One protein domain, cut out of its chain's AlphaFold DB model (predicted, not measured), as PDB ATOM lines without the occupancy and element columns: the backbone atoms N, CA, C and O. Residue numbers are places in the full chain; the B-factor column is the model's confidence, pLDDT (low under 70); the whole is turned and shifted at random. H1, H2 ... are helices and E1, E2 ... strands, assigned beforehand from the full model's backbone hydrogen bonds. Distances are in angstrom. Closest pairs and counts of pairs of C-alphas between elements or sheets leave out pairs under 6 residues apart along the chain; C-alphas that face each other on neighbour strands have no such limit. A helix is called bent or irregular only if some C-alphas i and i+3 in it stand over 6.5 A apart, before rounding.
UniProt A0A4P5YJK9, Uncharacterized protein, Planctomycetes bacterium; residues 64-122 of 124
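This is residues 64 to 122 of the 124 residues of an uncharacterized protein of Planctomycetes bacterium (UniProt A0A4P5YJK9). A short helix, H1, sticks out and is joined by a drawn-out link to a small two-stranded hairpin, E1 and E2, and a long kinked helix, H2, starts near E2 and then sticks out with residues 107 to 122. The contacts between these parts are few. The printed part has 59 residues with two named helices and two named strands, in the order H1, E1, E2, H2; the sheet E1 - E2 is antiparallel and the class is mixed, helices and strands. The whole is only just loose, close to compact, with a radius of gyration of the C-alphas of 12.6 A and spans of 35 by 31 by 19 A.

H1, residues 64 to 73, belongs to the stretch 64 to 77, which stands free. E1, residues 81 to 84, and E2, residues 92 to 95, form a hairpin, antiparallel at 151 degrees between their directions. N 82 and O 94 are within hydrogen-bond range at 3.1 A, and N 94 and O 82 at 3.4 A. H2, residues 100 to 120, follows E2 over a tight link; their closest C-alphas, those of Ala 95 and Leu 103, are 6.7 A apart. E1 and H2 are only just apart, with the closest C-alphas at 8.2 A. H1 is apart from E2 and H2. Each O i to N i+4 pair is within hydrogen-bond range in H1, and 12 of 17 are in H2.

H1 begins at C-alpha 64 (12.876, -54.328, -7.567) and is 14.3 A long. E1 measures 9.7 A and E2 9.9 A. H2 measures 27.7 A and ends at C-alpha 120 (18.111, -49.592, -17.080); it is irregular, with C-alphas 105 and 108 7.1 A apart, and has a kink of 72 degrees near residue 108.

The C-alphas farthest apart, those of Gly 75 and Asp 87, are 36.3 A apart. The printed part has no cut, and no link is long. The mean pLDDT of the printed part is 74.7; residue 83 and residues 85 to 98 are under 70.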
ATOM      1  N   ASP A  64      11.994 -55.183  -8.366       76.50
ATOM      2  CA  ASP A  64      12.876 -54.328  -7.567       76.50
ATOM      3  C   ASP A  64      12.893 -54.747  -6.087       76.50
ATOM      4  O   ASP A  64      13.953 -54.778  -5.462       76.50
ATOM      5  N   GLN A  65      11.740 -55.130  -5.525       80.31
ATOM      6  CA  GLN A  65      11.648 -55.625  -4.146       80.31
ATOM      7  C   GLN A  65      12.371 -56.960  -3.978       80.31
ATOM      8  O   GLN A  65      13.084 -57.150  -2.996       80.31
ATOM      9  N   ARG A  66      12.237 -57.874  -4.942       86.56
ATOM     10  CA  ARG A  66      12.937 -59.161  -4.914       86.56
ATOM     11  C   ARG A  66      14.452 -58.976  -4.965       86.56
ATOM     12  O   ARG A  66      15.164 -59.606  -4.186       86.56
ATOM     13  N   LYS A  67      14.942 -58.076  -5.823       82.56
ATOM     14  CA  LYS A  67      16.365 -57.704  -5.868       82.56
ATOM     15  C   LYS A  67      16.835 -57.097  -4.551       82.56
ATOM     16  O   LYS A  67      17.904 -57.463  -4.074       82.56
ATOM     17  N   ALA A  68      16.037 -56.219  -3.944       79.06
ATOM     18  CA  ALA A  68      16.355 -55.649  -2.638       79.06
ATOM     19  C   ALA A  68      16.460 -56.738  -1.558       79.06
ATOM     20  O   ALA A  68      17.440 -56.772  -0.821       79.06
ATOM     21  N   VAL A  69      15.512 -57.681  -1.508       85.00
ATOM     22  CA  VAL A  69      15.549 -58.811  -0.564       85.00
ATOM     23  C   VAL A  69      16.768 -59.704  -0.803       85.00
ATOM     24  O   VAL A  69      17.444 -60.071   0.153       85.00
ATOM     25  N   GLN A  70      17.101 -60.021  -2.057       85.88
ATOM     26  CA  GLN A  70      18.314 -60.785  -2.376       85.88
ATOM     27  C   GLN A  70      19.582 -60.073  -1.908       85.88
ATOM     28  O   GLN A  70      20.477 -60.713  -1.363       85.88
ATOM     29  N   LEU A  71      19.650 -58.755  -2.089       82.12
ATOM     30  CA  LEU A  71      20.786 -57.952  -1.662       82.12
ATOM     31  C   LEU A  71      20.925 -57.955  -0.132       82.12
ATOM     32  O   LEU A  71      22.020 -58.184   0.370       82.12
ATOM     33  N   VAL A  72      19.814 -57.836   0.603       82.81
ATOM     34  CA  VAL A  72      19.794 -57.960   2.072       82.81
ATOM     35  C   VAL A  72      20.253 -59.350   2.527       82.81
ATOM     36  O   VAL A  72      21.079 -59.463   3.430       82.81
ATOM     37  N   LEU A  73      19.758 -60.415   1.891       86.56
ATOM     38  CA  LEU A  73      20.100 -61.796   2.250       86.56
ATOM     39  C   LEU A  73      21.512 -62.215   1.810       86.56
ATOM     40  O   LEU A  73      22.035 -63.202   2.321       86.56
ATOM     41  N   SER A  74      22.136 -61.482   0.884       87.31
ATOM     42  CA  SER A  74      23.476 -61.797   0.370       87.31
ATOM     43  C   SER A  74      24.600 -61.607   1.396       87.31
ATOM     44  O   SER A  74      25.707 -62.094   1.182       87.31
ATOM     45  N   GLY A  75      24.344 -60.872   2.484       82.31
ATOM     46  CA  GLY A  75      25.371 -60.481   3.455       82.31
ATOM     47  C   GLY A  75      26.363 -59.435   2.931       82.31
ATOM     48  O   GLY A  75      27.313 -59.095   3.632       82.31
ATOM     49  N   MET A  76      26.163 -58.911   1.715       80.44
ATOM     50  CA  MET A  76      26.948 -57.796   1.191       80.44
ATOM     51  C   MET A  76      26.620 -56.511   1.952       80.44
ATOM     52  O   MET A  76      25.465 -56.255   2.284       80.44
ATOM     53  N   ALA A  77      27.629 -55.672   2.185       74.56
ATOM     54  CA  ALA A  77      27.402 -54.332   2.709       74.56
ATOM     55  C   ALA A  77      26.646 -53.486   1.672       74.56
ATOM     56  O   ALA A  77      26.991 -53.481   0.487       74.56
ATOM     57  N   PHE A  78      25.627 -52.758   2.120       72.50
ATOM     58  CA  PHE A  78      24.846 -51.859   1.279       72.50
ATOM     59  C   PHE A  78      24.469 -50.593   2.038       72.50
ATOM     60  O   PHE A  78      24.344 -50.601   3.259       72.50
ATOM     61  N   VAL A  79      24.270 -49.506   1.294       71.38
ATOM     62  CA  VAL A  79      23.807 -48.225   1.835       71.38
ATOM     63  C   VAL A  79      22.386 -47.987   1.344       71.38
ATOM     64  O   VAL A  79      22.139 -47.925   0.138       71.38
ATOM     65  N   CYS A  80      21.443 -47.850   2.275       72.19
ATOM     66  CA  CYS A  80      20.080 -47.441   1.959       72.19
ATOM     67  C   CYS A  80      20.009 -45.918   1.854       72.19
ATOM     68  O   CYS A  80      20.273 -45.207   2.823       72.19
ATOM     69  N   ILE A  81      19.615 -45.428   0.680       72.00
ATOM     70  CA  ILE A  81      19.520 -44.000   0.396       72.00
ATOM     71  C   ILE A  81      18.053 -43.636   0.167       72.00
ATOM     72  O   ILE A  81      17.435 -44.070  -0.807       72.00
ATOM     73  N   GLY A  82      17.498 -42.823   1.065       70.50
ATOM     74  CA  GLY A  82      16.179 -42.223   0.878       70.50
ATOM     75  C   GLY A  82      16.283 -40.985  -0.008       70.50
ATOM     76  O   GLY A  82      17.007 -40.055   0.339       70.50
ATOM     77  N   ILE A  83      15.556 -40.970  -1.129       69.81
ATOM     78  CA  ILE A  83      15.492 -39.830  -2.053       69.81
ATOM     79  C   ILE A  83      14.104 -39.204  -1.940       69.81
ATOM     80  O   ILE A  83      13.110 -39.807  -2.355       69.81
ATOM     81  N   LYS A  84      14.023 -37.995  -1.379       70.50
ATOM     82  CA  LYS A  84      12.772 -37.229  -1.343       70.50
ATOM     83  C   LYS A  84      12.707 -36.314  -2.571       70.50
ATOM     84  O   LYS A  84      13.561 -35.436  -2.687       70.50
ATOM     85  N   PRO A  85      11.725 -36.483  -3.475       63.75
ATOM     86  CA  PRO A  85      11.555 -35.557  -4.582       63.75
ATOM     87  C   PRO A  85      11.112 -34.193  -4.043       63.75
ATOM     88  O   PRO A  85      10.221 -34.103  -3.196       63.75
ATOM     89  N   THR A  86      11.745 -33.140  -4.536       69.56
ATOM     90  CA  THR A  86      11.409 -31.739  -4.276       69.56
ATOM     91  C   THR A  86      11.322 -31.010  -5.614       69.56
ATOM     92  O   THR A  86      11.849 -31.477  -6.627       69.56
ATOM     93  N   ASP A  87      10.650 -29.858  -5.637       67.75
ATOM     94  CA  ASP A  87      10.357 -29.119  -6.875       67.75
ATOM     95  C   ASP A  87      11.616 -28.585  -7.592       67.75
ATOM     96  O   ASP A  87      11.539 -28.124  -8.729       67.75
ATOM     97  N   ARG A  88      12.788 -28.649  -6.942       68.31
ATOM     98  CA  ARG A  88      14.099 -28.259  -7.491       68.31
ATOM     99  C   ARG A  88      14.963 -29.444  -7.947       68.31
ATOM    100  O   ARG A  88      16.087 -29.230  -8.391       68.31
ATOM    101  N   GLY A  89      14.429 -30.667  -7.908       58.94
ATOM    102  CA  GLY A  89      15.201 -31.909  -8.038       58.94
ATOM    103  C   GLY A  89      15.546 -32.468  -6.660       58.94
ATOM    104  O   GLY A  89      15.528 -31.728  -5.695       58.94
ATOM    105  N   ALA A  90      15.780 -33.776  -6.527       61.06
ATOM    106  CA  ALA A  90      15.884 -34.420  -5.216       61.06
ATOM    107  C   ALA A  90      17.006 -33.828  -4.337       61.06
ATOM    108  O   ALA A  90      18.180 -34.140  -4.518       61.06
ATOM    109  N   ASP A  91      16.620 -32.993  -3.371       53.50
ATOM    110  CA  ASP A  91      17.557 -32.155  -2.612       53.50
ATOM    111  C   ASP A  91      18.179 -32.861  -1.389       53.50
ATOM    112  O   ASP A  91      19.076 -32.316  -0.745       53.50
ATOM    113  N   PHE A  92      17.716 -34.067  -1.037       58.62
ATOM    114  CA  PHE A  92      18.131 -34.740   0.196       58.62
ATOM    115  C   PHE A  92      18.429 -36.220  -0.025       58.62
ATOM    116  O   PHE A  92      17.541 -36.998  -0.378       58.62
ATOM    117  N   PHE A  93      19.674 -36.597   0.267       65.75
ATOM    118  CA  PHE A  93      20.103 -37.978   0.450       65.75
ATOM    119  C   PHE A  93      20.293 -38.217   1.945       65.75
ATOM    120  O   PHE A  93      21.143 -37.589   2.574       65.75
ATOM    121  N   THR A  94      19.483 -39.102   2.523       64.25
ATOM    122  CA  THR A  94      19.643 -39.534   3.917       64.25
ATOM    123  C   THR A  94      19.995 -41.009   3.958       64.25
ATOM    124  O   THR A  94      19.416 -41.806   3.213       64.25
ATOM    125  N   ALA A  95      20.933 -41.367   4.834       66.31
ATOM    126  CA  ALA A  95      21.216 -42.754   5.144       66.31
ATOM    127  C   ALA A  95      20.035 -43.251   5.969       66.31
ATOM    128  O   ALA A  95      19.670 -42.628   6.971       66.31
ATOM    129  N   VAL A  96      19.400 -44.322   5.516       65.38
ATOM    130  CA  VAL A  96      18.403 -45.021   6.322       65.38
ATOM    131  C   VAL A  96      19.182 -46.036   7.151       65.38
ATOM    132  O   VAL A  96      19.741 -46.975   6.592       65.38
ATOM    133  N   ASP A  97      19.281 -45.776   8.455       66.12
ATOM    134  CA  ASP A  97      19.953 -46.620   9.456       66.12
ATOM    135  C   ASP A  97      21.488 -46.782   9.315       66.12
ATOM    136  O   ASP A  97      22.071 -47.668   9.935       66.12
ATOM    137  N   GLY A  98      22.158 -45.918   8.540       66.69
ATOM    138  CA  GLY A  98      23.622 -45.916   8.350       66.69
ATOM    139  C   GLY A  98      24.334 -44.691   8.938       66.69
ATOM    140  O   GLY A  98      23.689 -43.697   9.289       66.69
ATOM    141  N   ASP A  99      25.670 -44.735   9.020       75.75
ATOM    142  CA  ASP A  99      26.465 -43.572   9.430       75.75
ATOM    143  C   ASP A  99      26.447 -42.517   8.304       75.75
ATOM    144  O   ASP A  99      26.648 -42.856   7.132       75.75
ATOM    145  N   PRO A 100      26.235 -41.223   8.602       73.50
ATOM    146  CA  PRO A 100      26.349 -40.158   7.602       73.50
ATOM    147  C   PRO A 100      27.680 -40.155   6.818       73.50
ATOM    148  O   PRO A 100      27.734 -39.648   5.695       73.50
ATOM    149  N   GLY A 101      28.755 -40.707   7.385       77.94
ATOM    150  CA  GLY A 101      30.044 -40.919   6.732       77.94
ATOM    151  C   GLY A 101      29.990 -41.893   5.552       77.94
ATOM    152  O   GLY A 101      30.698 -41.681   4.567       77.94
ATOM    153  N   ASP A 102      29.097 -42.882   5.575       75.75
ATOM    154  CA  ASP A 102      28.950 -43.845   4.477       75.75
ATOM    155  C   ASP A 102      28.396 -43.180   3.213       75.75
ATOM    156  O   ASP A 102      28.814 -43.505   2.101       75.75
ATOM    157  N   LEU A 103      27.528 -42.172   3.368       75.94
ATOM    158  CA  LEU A 103      27.067 -41.352   2.241       75.94
ATOM    159  C   LEU A 103      28.204 -40.545   1.617       75.94
ATOM    160  O   LEU A 103      28.239 -40.390   0.397       75.94
ATOM    161  N   ARG A 104      29.133 -40.032   2.436       79.19
ATOM    162  CA  ARG A 104      30.314 -39.318   1.924       79.19
ATOM    163  C   ARG A 104      31.217 -40.257   1.138       79.19
ATOM    164  O   ARG A 104      31.646 -39.889   0.052       79.19
ATOM    165  N   ASN A 105      31.450 -41.462   1.647       81.44
ATOM    166  CA  ASN A 105      32.277 -42.463   0.970       81.44
ATOM    167  C   ASN A 105      31.639 -42.952  -0.342       81.44
ATOM    168  O   ASN A 105      32.342 -43.259  -1.300       81.44
ATOM    169  N   ALA A 106      30.308 -43.009  -0.407       76.38
ATOM    170  CA  ALA A 106      29.578 -43.413  -1.606       76.38
ATOM    171  C   ALA A 106      29.439 -42.296  -2.661       76.38
ATOM    172  O   ALA A 106      29.043 -42.590  -3.792       76.38
ATOM    173  N   LEU A 107      29.748 -41.037  -2.320       81.38
ATOM    174  CA  LEU A 107      29.487 -39.862  -3.160       81.38
ATOM    175  C   LEU A 107      30.127 -39.976  -4.550       81.38
ATOM    176  O   LEU A 107      29.442 -39.776  -5.554       81.38
ATOM    177  N   ASP A 108      31.397 -40.378  -4.610       85.88
ATOM    178  CA  ASP A 108      32.166 -40.495  -5.859       85.88
ATOM    179  C   ASP A 108      31.607 -41.570  -6.804       85.88
ATOM    180  O   ASP A 108      31.820 -41.540  -8.016       85.88
ATOM    181  N   HIS A 109      30.860 -42.529  -6.259       80.81
ATOM    182  CA  HIS A 109      30.273 -43.630  -7.015       80.81
ATOM    183  C   HIS A 109      28.791 -43.413  -7.335       80.81
ATOM    184  O   HIS A 109      28.254 -44.071  -8.234       80.81
ATOM    185  N   LEU A 110      28.124 -42.493  -6.633       78.50
ATOM    186  CA  LEU A 110      26.677 -42.312  -6.696       78.50
ATOM    187  C   LEU A 110      26.206 -41.873  -8.087       78.50
ATOM    188  O   LEU A 110      25.227 -42.423  -8.590       78.50
ATOM    189  N   GLY A 111      26.934 -40.961  -8.742       82.12
ATOM    190  CA  GLY A 111      26.608 -40.497 -10.095       82.12
ATOM    191  C   GLY A 111      26.506 -41.650 -11.099       82.12
ATOM    192  O   GLY A 111      25.465 -41.849 -11.721       82.12
ATOM    193  N   GLY A 112      27.529 -42.509 -11.153       80.44
ATOM    194  CA  GLY A 112      27.524 -43.672 -12.045       80.44
ATOM    195  C   GLY A 112      26.477 -44.730 -11.673       80.44
ATOM    196  O   GLY A 112      25.965 -45.437 -12.543       80.44
ATOM    197  N   VAL A 113      26.125 -44.866 -10.388       78.50
ATOM    198  CA  VAL A 113      25.024 -45.751  -9.961       78.50
ATOM    199  C   VAL A 113      23.680 -45.221 -10.461       78.50
ATOM    200  O   VAL A 113      22.875 -46.007 -10.970       78.50
ATOM    201  N   ILE A 114      23.458 -43.910 -10.350       79.06
ATOM    202  CA  ILE A 114      22.245 -43.231 -10.809       79.06
ATOM    203  C   ILE A 114      22.117 -43.333 -12.332       79.06
ATOM    204  O   ILE A 114      21.069 -43.758 -12.816       79.06
ATOM    205  N   GLU A 115      23.182 -43.063 -13.086       80.88
ATOM    206  CA  GLU A 115      23.195 -43.214 -14.549       80.88
ATOM    207  C   GLU A 115      22.856 -44.649 -14.971       80.88
ATOM    208  O   GLU A 115      21.940 -44.878 -15.759       80.88
ATOM    209  N   ARG A 116      23.498 -45.660 -14.372       76.50
ATOM    210  CA  ARG A 116      23.158 -47.067 -14.651       76.50
ATOM    211  C   ARG A 116      21.725 -47.420 -14.253       76.50
ATOM    212  O   ARG A 116      21.138 -48.342 -14.824       76.50
ATOM    213  N   ALA A 117      21.166 -46.779 -13.230       72.75
ATOM    214  CA  ALA A 117      19.778 -46.988 -12.832       72.75
ATOM    215  C   ALA A 117      18.806 -46.360 -13.843       72.75
ATOM    216  O   ALA A 117      17.842 -47.023 -14.230       72.75
ATOM    217  N   TYR A 118      19.079 -45.142 -14.311       75.94
ATOM    218  CA  TYR A 118      18.275 -44.477 -15.333       75.94
ATOM    219  C   TYR A 118      18.376 -45.165 -16.696       75.94
ATOM    220  O   TYR A 118      17.336 -45.411 -17.307       75.94
ATOM    221  N   GLY A 119      19.570 -45.590 -17.118       74.88
ATOM    222  CA  GLY A 119      19.757 -46.339 -18.367       74.88
ATOM    223  C   GLY A 119      19.003 -47.674 -18.370       74.88
ATOM    224  O   GLY A 119      18.371 -48.040 -19.356       74.88
ATOM    225  N   ARG A 120      18.942 -48.378 -17.227       73.19
ATOM    226  CA  ARG A 120      18.111 -49.592 -17.080       73.19
ATOM    227  C   ARG A 120      16.606 -49.319 -17.152       73.19
ATOM    228  O   ARG A 120      15.851 -50.232 -17.469       73.19
ATOM    229  N   LYS A 121      16.177 -48.096 -16.834       71.69
ATOM    230  CA  LYS A 121      14.776 -47.654 -16.890       71.69
ATOM    231  C   LYS A 121      14.423 -46.925 -18.195       71.69
ATOM    232  O   LYS A 121      13.272 -46.530 -18.342       71.69
ATOM    233  N   GLY A 122      15.378 -46.759 -19.117       73.62
ATOM    234  CA  GLY A 122      15.186 -46.049 -20.388       73.62
ATOM    235  C   GLY A 122      14.901 -44.555 -20.219       73.62
ATOM    236  O   GLY A 122      14.148 -43.985 -21.000       73.62
TER     237      GLY A 122